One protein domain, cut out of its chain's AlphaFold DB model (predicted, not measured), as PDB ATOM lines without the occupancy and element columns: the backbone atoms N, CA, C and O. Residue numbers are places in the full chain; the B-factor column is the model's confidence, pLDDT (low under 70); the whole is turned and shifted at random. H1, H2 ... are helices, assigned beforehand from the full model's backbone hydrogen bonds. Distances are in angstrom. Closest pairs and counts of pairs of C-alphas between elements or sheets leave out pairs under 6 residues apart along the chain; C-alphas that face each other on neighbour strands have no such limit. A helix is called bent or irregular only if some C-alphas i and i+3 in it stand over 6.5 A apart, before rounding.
ATOM      1  N   GLN A   2      53.807  51.743   4.033       83.25
ATOM      2  CA  GLN A   2      52.454  51.855   3.476       83.25
ATOM      3  C   GLN A   2      52.573  52.453   2.070       83.25
ATOM      4  O   GLN A   2      53.115  53.542   1.918       83.25
ATOM      5  N   LEU A   3      52.121  51.726   1.044       87.44
ATOM      6  CA  LEU A   3      52.336  52.111  -0.360       87.44
ATOM      7  C   LEU A   3      51.642  53.436  -0.708       87.44
ATOM      8  O   LEU A   3      52.267  54.328  -1.272       87.44
ATOM      9  N   VAL A   4      50.380  53.593  -0.300       90.06
ATOM     10  CA  VAL A   4      49.573  54.781  -0.618       90.06
ATOM     11  C   VAL A   4      50.111  56.045   0.061       90.06
ATOM     12  O   VAL A   4      50.243  57.067  -0.595       90.06
ATOM     13  N   GLY A   5      50.526  55.991   1.327       86.06
ATOM     14  CA  GLY A   5      51.166  57.129   2.004       86.06
ATOM     15  C   GLY A   5      52.583  57.416   1.522       86.06
ATOM     16  O   GLY A   5      53.107  58.480   1.824       86.06
ATOM     17  N   GLY A   6      53.183  56.509   0.746       86.56
ATOM     18  CA  GLY A   6      54.369  56.773  -0.068       86.56
ATOM     19  C   GLY A   6      54.051  57.332  -1.464       86.56
ATOM     20  O   GLY A   6      54.955  57.409  -2.288       86.56
ATOM     21  N   GLY A   7      52.789  57.675  -1.751       86.00
ATOM     22  CA  GLY A   7      52.347  58.258  -3.022       86.00
ATOM     23  C   GLY A   7      51.935  57.251  -4.101       86.00
ATOM     24  O   GLY A   7      51.741  57.638  -5.252       86.00
ATOM     25  N   LEU A   8      51.799  55.961  -3.777       89.69
ATOM     26  CA  LEU A   8      51.479  54.925  -4.767       89.69
ATOM     27  C   LEU A   8      49.992  54.552  -4.751       89.69
ATOM     28  O   LEU A   8      49.567  53.659  -4.015       89.69
ATOM     29  N   GLY A   9      49.225  55.194  -5.634       92.12
ATOM     30  CA  GLY A   9      47.851  54.816  -5.965       92.12
ATOM     31  C   GLY A   9      46.825  55.137  -4.878       92.12
ATOM     32  O   GLY A   9      46.972  56.087  -4.117       92.12
ATOM     33  N   VAL A  10      45.756  54.337  -4.832       94.19
ATOM     34  CA  VAL A  10      44.646  54.477  -3.880       94.19
ATOM     35  C   VAL A  10      44.348  53.141  -3.211       94.19
ATOM     36  O   VAL A  10      44.660  52.076  -3.743       94.19
ATOM     37  N   THR A  11      43.727  53.190  -2.037       93.81
ATOM     38  CA  THR A  11      43.289  51.993  -1.314       93.81
ATOM     39  C   THR A  11      41.942  52.227  -0.648       93.81
ATOM     40  O   THR A  11      41.498  53.363  -0.492       93.81
ATOM     41  N   LEU A  12      41.306  51.136  -0.234       94.38
ATOM     42  CA  LEU A  12      40.083  51.159   0.554       94.38
ATOM     43  C   LEU A  12      40.429  50.967   2.024       94.38
ATOM     44  O   LEU A  12      41.156  50.039   2.383       94.38
ATOM     45  N   LEU A  13      39.869  51.817   2.878       93.19
ATOM     46  CA  LEU A  13      40.049  51.728   4.319       93.19
ATOM     47  C   LEU A  13      38.699  51.506   5.005       93.19
ATOM     48  O   LEU A  13      37.720  52.167   4.655       93.19
ATOM     49  N   PRO A  14      38.616  50.628   6.022       93.50
ATOM     50  CA  PRO A  14      37.494  50.689   6.943       93.50
ATOM     51  C   PRO A  14      37.553  52.027   7.692       93.50
ATOM     52  O   PRO A  14      38.632  52.471   8.087       93.50
ATOM     53  N   ARG A  15      36.394  52.648   7.950       93.50
ATOM     54  CA  ARG A  15      36.313  53.944   8.659       93.50
ATOM     55  C   ARG A  15      37.069  53.953   9.993       93.50
ATOM     56  O   ARG A  15      37.635  54.969  10.374       93.50
ATOM     57  N   THR A  16      37.151  52.803  10.664       93.81
ATOM     58  CA  THR A  16      37.895  52.629  11.923       93.81
ATOM     59  C   THR A  16      39.413  52.790  11.785       93.81
ATOM     60  O   THR A  16      40.072  53.055  12.783       93.81
ATOM     61  N   ALA A  17      39.979  52.623  10.586       93.31
ATOM     62  CA  ALA A  17      41.415  52.746  10.328       93.31
ATOM     63  C   ALA A  17      41.819  54.117   9.759       93.31
ATOM     64  O   ALA A  17      43.010  54.419   9.727       93.31
ATOM     65  N   LEU A  18      40.853  54.955   9.350       92.75
ATOM     66  CA  LEU A  18      41.100  56.203   8.616       92.75
ATOM     67  C   LEU A  18      42.161  57.071   9.303       92.75
ATOM     68  O   LEU A  18      43.211  57.326   8.732       92.75
ATOM     69  N   ARG A  19      41.943  57.427  10.576       91.88
ATOM     70  CA  ARG A  19      42.847  58.301  11.340       91.88
ATOM     71  C   ARG A  19      44.268  57.745  11.471       91.88
ATOM     72  O   ARG A  19      45.217  58.522  11.498       91.88
ATOM     73  N   VAL A  20      44.418  56.428  11.611       90.69
ATOM     74  CA  VAL A  20      45.733  55.797  11.812       90.69
ATOM     75  C   VAL A  20      46.529  55.784  10.510       90.69
ATOM     76  O   VAL A  20      47.727  56.057  10.529       90.69
ATOM     77  N   GLU A  21      45.857  55.497   9.394       89.25
ATOM     78  CA  GLU A  21      46.492  55.359   8.082       89.25
ATOM     79  C   GLU A  21      46.694  56.706   7.369       89.25
ATOM     80  O   GLU A  21      47.679  56.861   6.654       89.25
ATOM     81  N   THR A  22      45.820  57.701   7.581       90.31
ATOM     82  CA  THR A  22      45.942  59.026   6.938       90.31
ATOM     83  C   THR A  22      46.621  60.071   7.815       90.31
ATOM     84  O   THR A  22      47.224  61.001   7.300       90.31
ATOM     85  N   GLY A  23      46.624  59.911   9.143       87.88
ATOM     86  CA  GLY A  23      47.214  60.898  10.059       87.88
ATOM     87  C   GLY A  23      48.741  61.032   9.981       87.88
ATOM     88  O   GLY A  23      49.308  61.883  10.657       87.88
ATOM     89  N   ARG A  24      49.415  60.179   9.201       84.88
ATOM     90  CA  ARG A  24      50.873  60.196   9.004       84.88
ATOM     91  C   ARG A  24      51.311  60.925   7.732       84.88
ATOM     92  O   ARG A  24      52.506  61.155   7.583       84.88
ATOM     93  N   ASN A  25      50.382  61.243   6.831       88.06
ATOM     94  CA  ASN A  25      50.655  61.982   5.604       88.06
ATOM     95  C   ASN A  25      49.466  62.907   5.296       88.06
ATOM     96  O   ASN A  25      48.388  62.439   4.931       88.06
ATOM     97  N   GLU A  26      49.685  64.211   5.455       86.62
ATOM     98  CA  GLU A  26      48.677  65.258   5.256       86.62
ATOM     99  C   GLU A  26      48.289  65.489   3.787       86.62
ATOM    100  O   GLU A  26      47.216  66.031   3.529       86.62
ATOM    101  N   ASP A  27      49.084  64.994   2.833       90.25
ATOM    102  CA  ASP A  27      48.789  65.073   1.397       90.25
ATOM    103  C   ASP A  27      47.750  64.026   0.943       90.25
ATOM    104  O   ASP A  27      47.302  64.030  -0.207       90.25
ATOM    105  N   LEU A  28      47.353  63.097   1.822       92.19
ATOM    106  CA  LEU A  28      46.347  62.088   1.499       92.19
ATOM    107  C   LEU A  28      44.931  62.669   1.548       92.19
ATOM    108  O   LEU A  28      44.400  63.001   2.608       92.19
ATOM    109  N   ALA A  29      44.265  62.675   0.396       93.50
ATOM    110  CA  ALA A  29      42.834  62.937   0.308       93.50
ATOM    111  C   ALA A  29      42.003  61.689   0.658       93.50
ATOM    112  O   ALA A  29      42.408  60.550   0.414       93.50
ATOM    113  N   THR A  30      40.801  61.909   1.194       94.19
ATOM    114  CA  THR A  30      39.832  60.845   1.501       94.19
ATOM    115  C   THR A  30      38.521  61.095   0.768       94.19
ATOM    116  O   THR A  30      38.174  62.238   0.475       94.19
ATOM    117  N   GLY A  31      37.800  60.019   0.458       94.88
ATOM    118  CA  GLY A  31      36.468  60.070  -0.132       94.88
ATOM    119  C   GLY A  31      35.593  58.956   0.431       94.88
ATOM    120  O   GLY A  31      36.096  57.894   0.808       94.88
ATOM    121  N   ASP A  32      34.289  59.207   0.489       95.75
ATOM    122  CA  ASP A  32      33.288  58.244   0.937       95.75
ATOM    123  C   ASP A  32      32.572  57.594  -0.252       95.75
ATOM    124  O   ASP A  32      32.345  58.213  -1.292       95.75
ATOM    125  N   PHE A  33      32.172  56.335  -0.075       96.00
ATOM    126  CA  PHE A  33      31.246  55.678  -0.992       96.00
ATOM    127  C   PHE A  33      29.829  56.213  -0.784       96.00
ATOM    128  O   PHE A  33      29.380  56.337   0.356       96.00
ATOM    129  N   ALA A  34      29.117  56.456  -1.886       97.62
ATOM    130  CA  ALA A  34      27.670  56.621  -1.851       97.62
ATOM    131  C   ALA A  34      26.992  55.317  -1.406       97.62
ATOM    132  O   ALA A  34      27.563  54.229  -1.528       97.62
ATOM    133  N   ASP A  35      25.764  55.425  -0.909       96.38
ATOM    134  CA  ASP A  35      25.030  54.246  -0.480       96.38
ATOM    135  C   ASP A  35      24.635  53.335  -1.659       96.38
ATOM    136  O   ASP A  35      24.232  53.831  -2.716       96.38
ATOM    137  N   PRO A  36      24.706  52.000  -1.474       94.75
ATOM    138  CA  PRO A  36      25.155  51.313  -0.260       94.75
ATOM    139  C   PRO A  36      26.689  51.217  -0.166       94.75
ATOM    140  O   PRO A  36      27.347  50.624  -1.023       94.75
ATOM    141  N   ALA A  37      27.265  51.730   0.924       96.44
ATOM    142  CA  ALA A  37      28.706  51.657   1.147       96.44
ATOM    143  C   ALA A  37      29.176  50.233   1.540       96.44
ATOM    144  O   ALA A  37      28.460  49.513   2.248       96.44
ATOM    145  N   PRO A  38      30.408  49.825   1.170       95.25
ATOM    146  CA  PRO A  38      30.996  48.572   1.636       95.25
ATOM    147  C   PRO A  38      31.072  48.510   3.166       95.25
ATOM    148  O   PRO A  38      31.553  49.438   3.820       95.25
ATOM    149  N   ALA A  39      30.651  47.386   3.746       95.06
ATOM    150  CA  ALA A  39      30.648  47.181   5.191       95.06
ATOM    151  C   ALA A  39      31.313  45.857   5.585       95.06
ATOM    152  O   ALA A  39      31.247  44.860   4.866       95.06
ATOM    153  N   ARG A  40      31.923  45.836   6.777       94.19
ATOM    154  CA  ARG A  40      32.496  44.634   7.394       94.19
ATOM    155  C   ARG A  40      32.082  44.545   8.856       94.19
ATOM    156  O   ARG A  40      32.261  45.497   9.607       94.19
ATOM    157  N   ARG A  41      31.577  43.383   9.273       95.06
ATOM    158  CA  ARG A  41      31.299  43.088  10.683       95.06
ATOM    159  C   ARG A  41      32.554  42.528  11.348       95.06
ATOM    160  O   ARG A  41      33.181  41.617  10.811       95.06
ATOM    161  N   ILE A  42      32.894  43.070  12.511       93.69
ATOM    162  CA  ILE A  42      33.996  42.607  13.358       93.69
ATOM    163  C   ILE A  42      33.385  42.184  14.692       93.69
ATOM    164  O   ILE A  42      32.533  42.890  15.227       93.69
ATOM    165  N   ALA A  43      33.791  41.026  15.206       94.44
ATOM    166  CA  ALA A  43      33.316  40.494  16.475       94.44
ATOM    167  C   ALA A  43      34.480  39.892  17.262       94.44
ATOM    168  O   ALA A  43      35.436  39.379  16.678       94.44
ATOM    169  N   LEU A  44      34.375  39.943  18.588       91.50
ATOM    170  CA  LEU A  44      35.239  39.180  19.476       91.50
ATOM    171  C   LEU A  44      34.706  37.747  19.557       91.50
ATOM    172  O   LEU A  44      33.529  37.542  19.851       91.50
ATOM    173  N   ALA A  45      35.570  36.767  19.319       91.50
ATOM    174  CA  ALA A  45      35.256  35.360  19.515       91.50
ATOM    175  C   ALA A  45      36.012  34.839  20.737       91.50
ATOM    176  O   ALA A  45      37.207  35.086  20.891       91.50
ATOM    177  N   THR A  46      35.304  34.119  21.601       88.69
ATOM    178  CA  THR A  46      35.875  33.459  22.775       88.69
ATOM    179  C   THR A  46      35.232  32.091  22.954       88.69
ATOM    180  O   THR A  46      34.149  31.830  22.420       88.69
ATOM    181  N   THR A  47      35.886  31.206  23.698       92.31
ATOM    182  CA  THR A  47      35.250  29.960  24.124       92.31
ATOM    183  C   THR A  47      34.337  30.237  25.320       92.31
ATOM    184  O   THR A  47      34.589  31.147  26.111       92.31
ATOM    185  N   LEU A  48      33.289  29.429  25.516       90.12
ATOM    186  CA  LEU A  48      32.423  29.563  26.700       90.12
ATOM    187  C   LEU A  48      33.205  29.429  28.015       90.12
ATOM    188  O   LEU A  48      32.890  30.099  28.996       90.12
ATOM    189  N   ARG A  49      34.252  28.593  28.025       88.81
ATOM    190  CA  ARG A  49      35.145  28.419  29.177       88.81
ATOM    191  C   ARG A  49      35.828  29.727  29.563       88.81
ATOM    192  O   ARG A  49      36.004  29.985  30.752       88.81
ATOM    193  N   ASP A  50      36.227  30.517  28.576       88.06
ATOM    194  CA  ASP A  50      36.953  31.764  28.797       88.06
ATOM    195  C   ASP A  50      36.005  32.948  29.012       88.06
ATOM    196  O   ASP A  50      36.368  33.894  29.702       88.06
ATOM    197  N   ALA A  51      34.765  32.875  28.514       85.81
ATOM    198  CA  ALA A  51      33.744  33.905  28.723       85.81
ATOM    199  C   ALA A  51      33.379  34.122  30.203       85.81
ATOM    200  O   ALA A  51      33.009  35.227  30.590       85.81
ATOM    201  N   VAL A  52      33.482  33.077  31.031       84.69
ATOM    202  CA  VAL A  52      33.186  33.149  32.474       84.69
ATOM    203  C   VAL A  52      34.403  33.531  33.319       84.69
ATOM    204  O   VAL A  52      34.277  33.706  34.531       84.69
ATOM    205  N   ARG A  53      35.592  33.644  32.713       85.62
ATOM    206  CA  ARG A  53      36.801  34.061  33.428       85.62
ATOM    207  C   ARG A  53      36.859  35.588  33.492       85.62
ATOM    208  O   ARG A  53      36.597  36.244  32.485       85.62
ATOM    209  N   PRO A  54      37.245  36.173  34.639       83.06
ATOM    210  CA  PRO A  54      37.490  37.605  34.704       83.06
ATOM    211  C   PRO A  54      38.589  37.970  33.702       83.06
ATOM    212  O   PRO A  54      39.682  37.398  33.724       83.06
ATOM    213  N   LEU A  55      38.275  38.899  32.796       80.88
ATOM    214  CA  LEU A  55      39.217  39.357  31.783       80.88
ATOM    215  C   LEU A  55      40.405  40.045  32.472       80.88
ATOM    216  O   LEU A  55      40.186  40.927  33.306       80.88
ATOM    217  N   PRO A  56      41.658  39.719  32.111       78.88
ATOM    218  CA  PRO A  56      42.840  40.397  32.634       78.88
ATOM    219  C   PRO A  56      43.029  41.751  31.933       78.88
ATOM    220  O   PRO A  56      44.079  42.032  31.360       78.88
ATOM    221  N   VAL A  57      41.993  42.589  31.931       80.06
ATOM    222  CA  VAL A  57      42.020  43.919  31.321       80.06
ATOM    223  C   VAL A  57      42.098  44.970  32.418       80.06
ATOM    224  O   VAL A  57      41.291  45.000  33.344       80.06
TER     225      VAL A  57
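AT A GLANCE: This is residues 2 to 57 of the 61 residues of the protein "Hydrogen peroxide sensing regulator" of Streptomyces malaysiensis (UniProt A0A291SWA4). With little regular structure, this is mostly loop: a body of 39 residues, where long unnamed stretches bend about the short helix H1, and an arm, residues 41 to 57, that sticks out free and bears the tiny helix H2. The printed part has 56 residues, with two named helices, H1 then H2, holding 12 of them, and no named strand; the class is all helix. It is extended, with a radius of gyration of the C-alphas of 17.3 A, and flat, spanning 47 by 28 by 14 A.

HOW THE PARTS SIT: H1, residues 15 to 22, is irregular: C-alphas 16 and 19 are 7.6 A apart. H2, residues 48 to 51, is apart from H1. In H1, 2 of 4 O i to N i+4 pairs are within hydrogen-bond range; H2 is too short for such a pair.

IN THESE COORDINATES: H1 begins at C-alpha 15 (36.313, 53.944, 8.659) and measures 11.0 A. H2 ends at C-alpha 51 (33.744, 33.905, 28.723) and measures 5.0 A.

THE WHOLE: The farthest C-alphas, of Asp 27 and Arg 49, are 48.0 A apart. The link from H1 to H2, 25 residues, is long. The printed part has no cut, and no printed residue is under 70 in pLDDT.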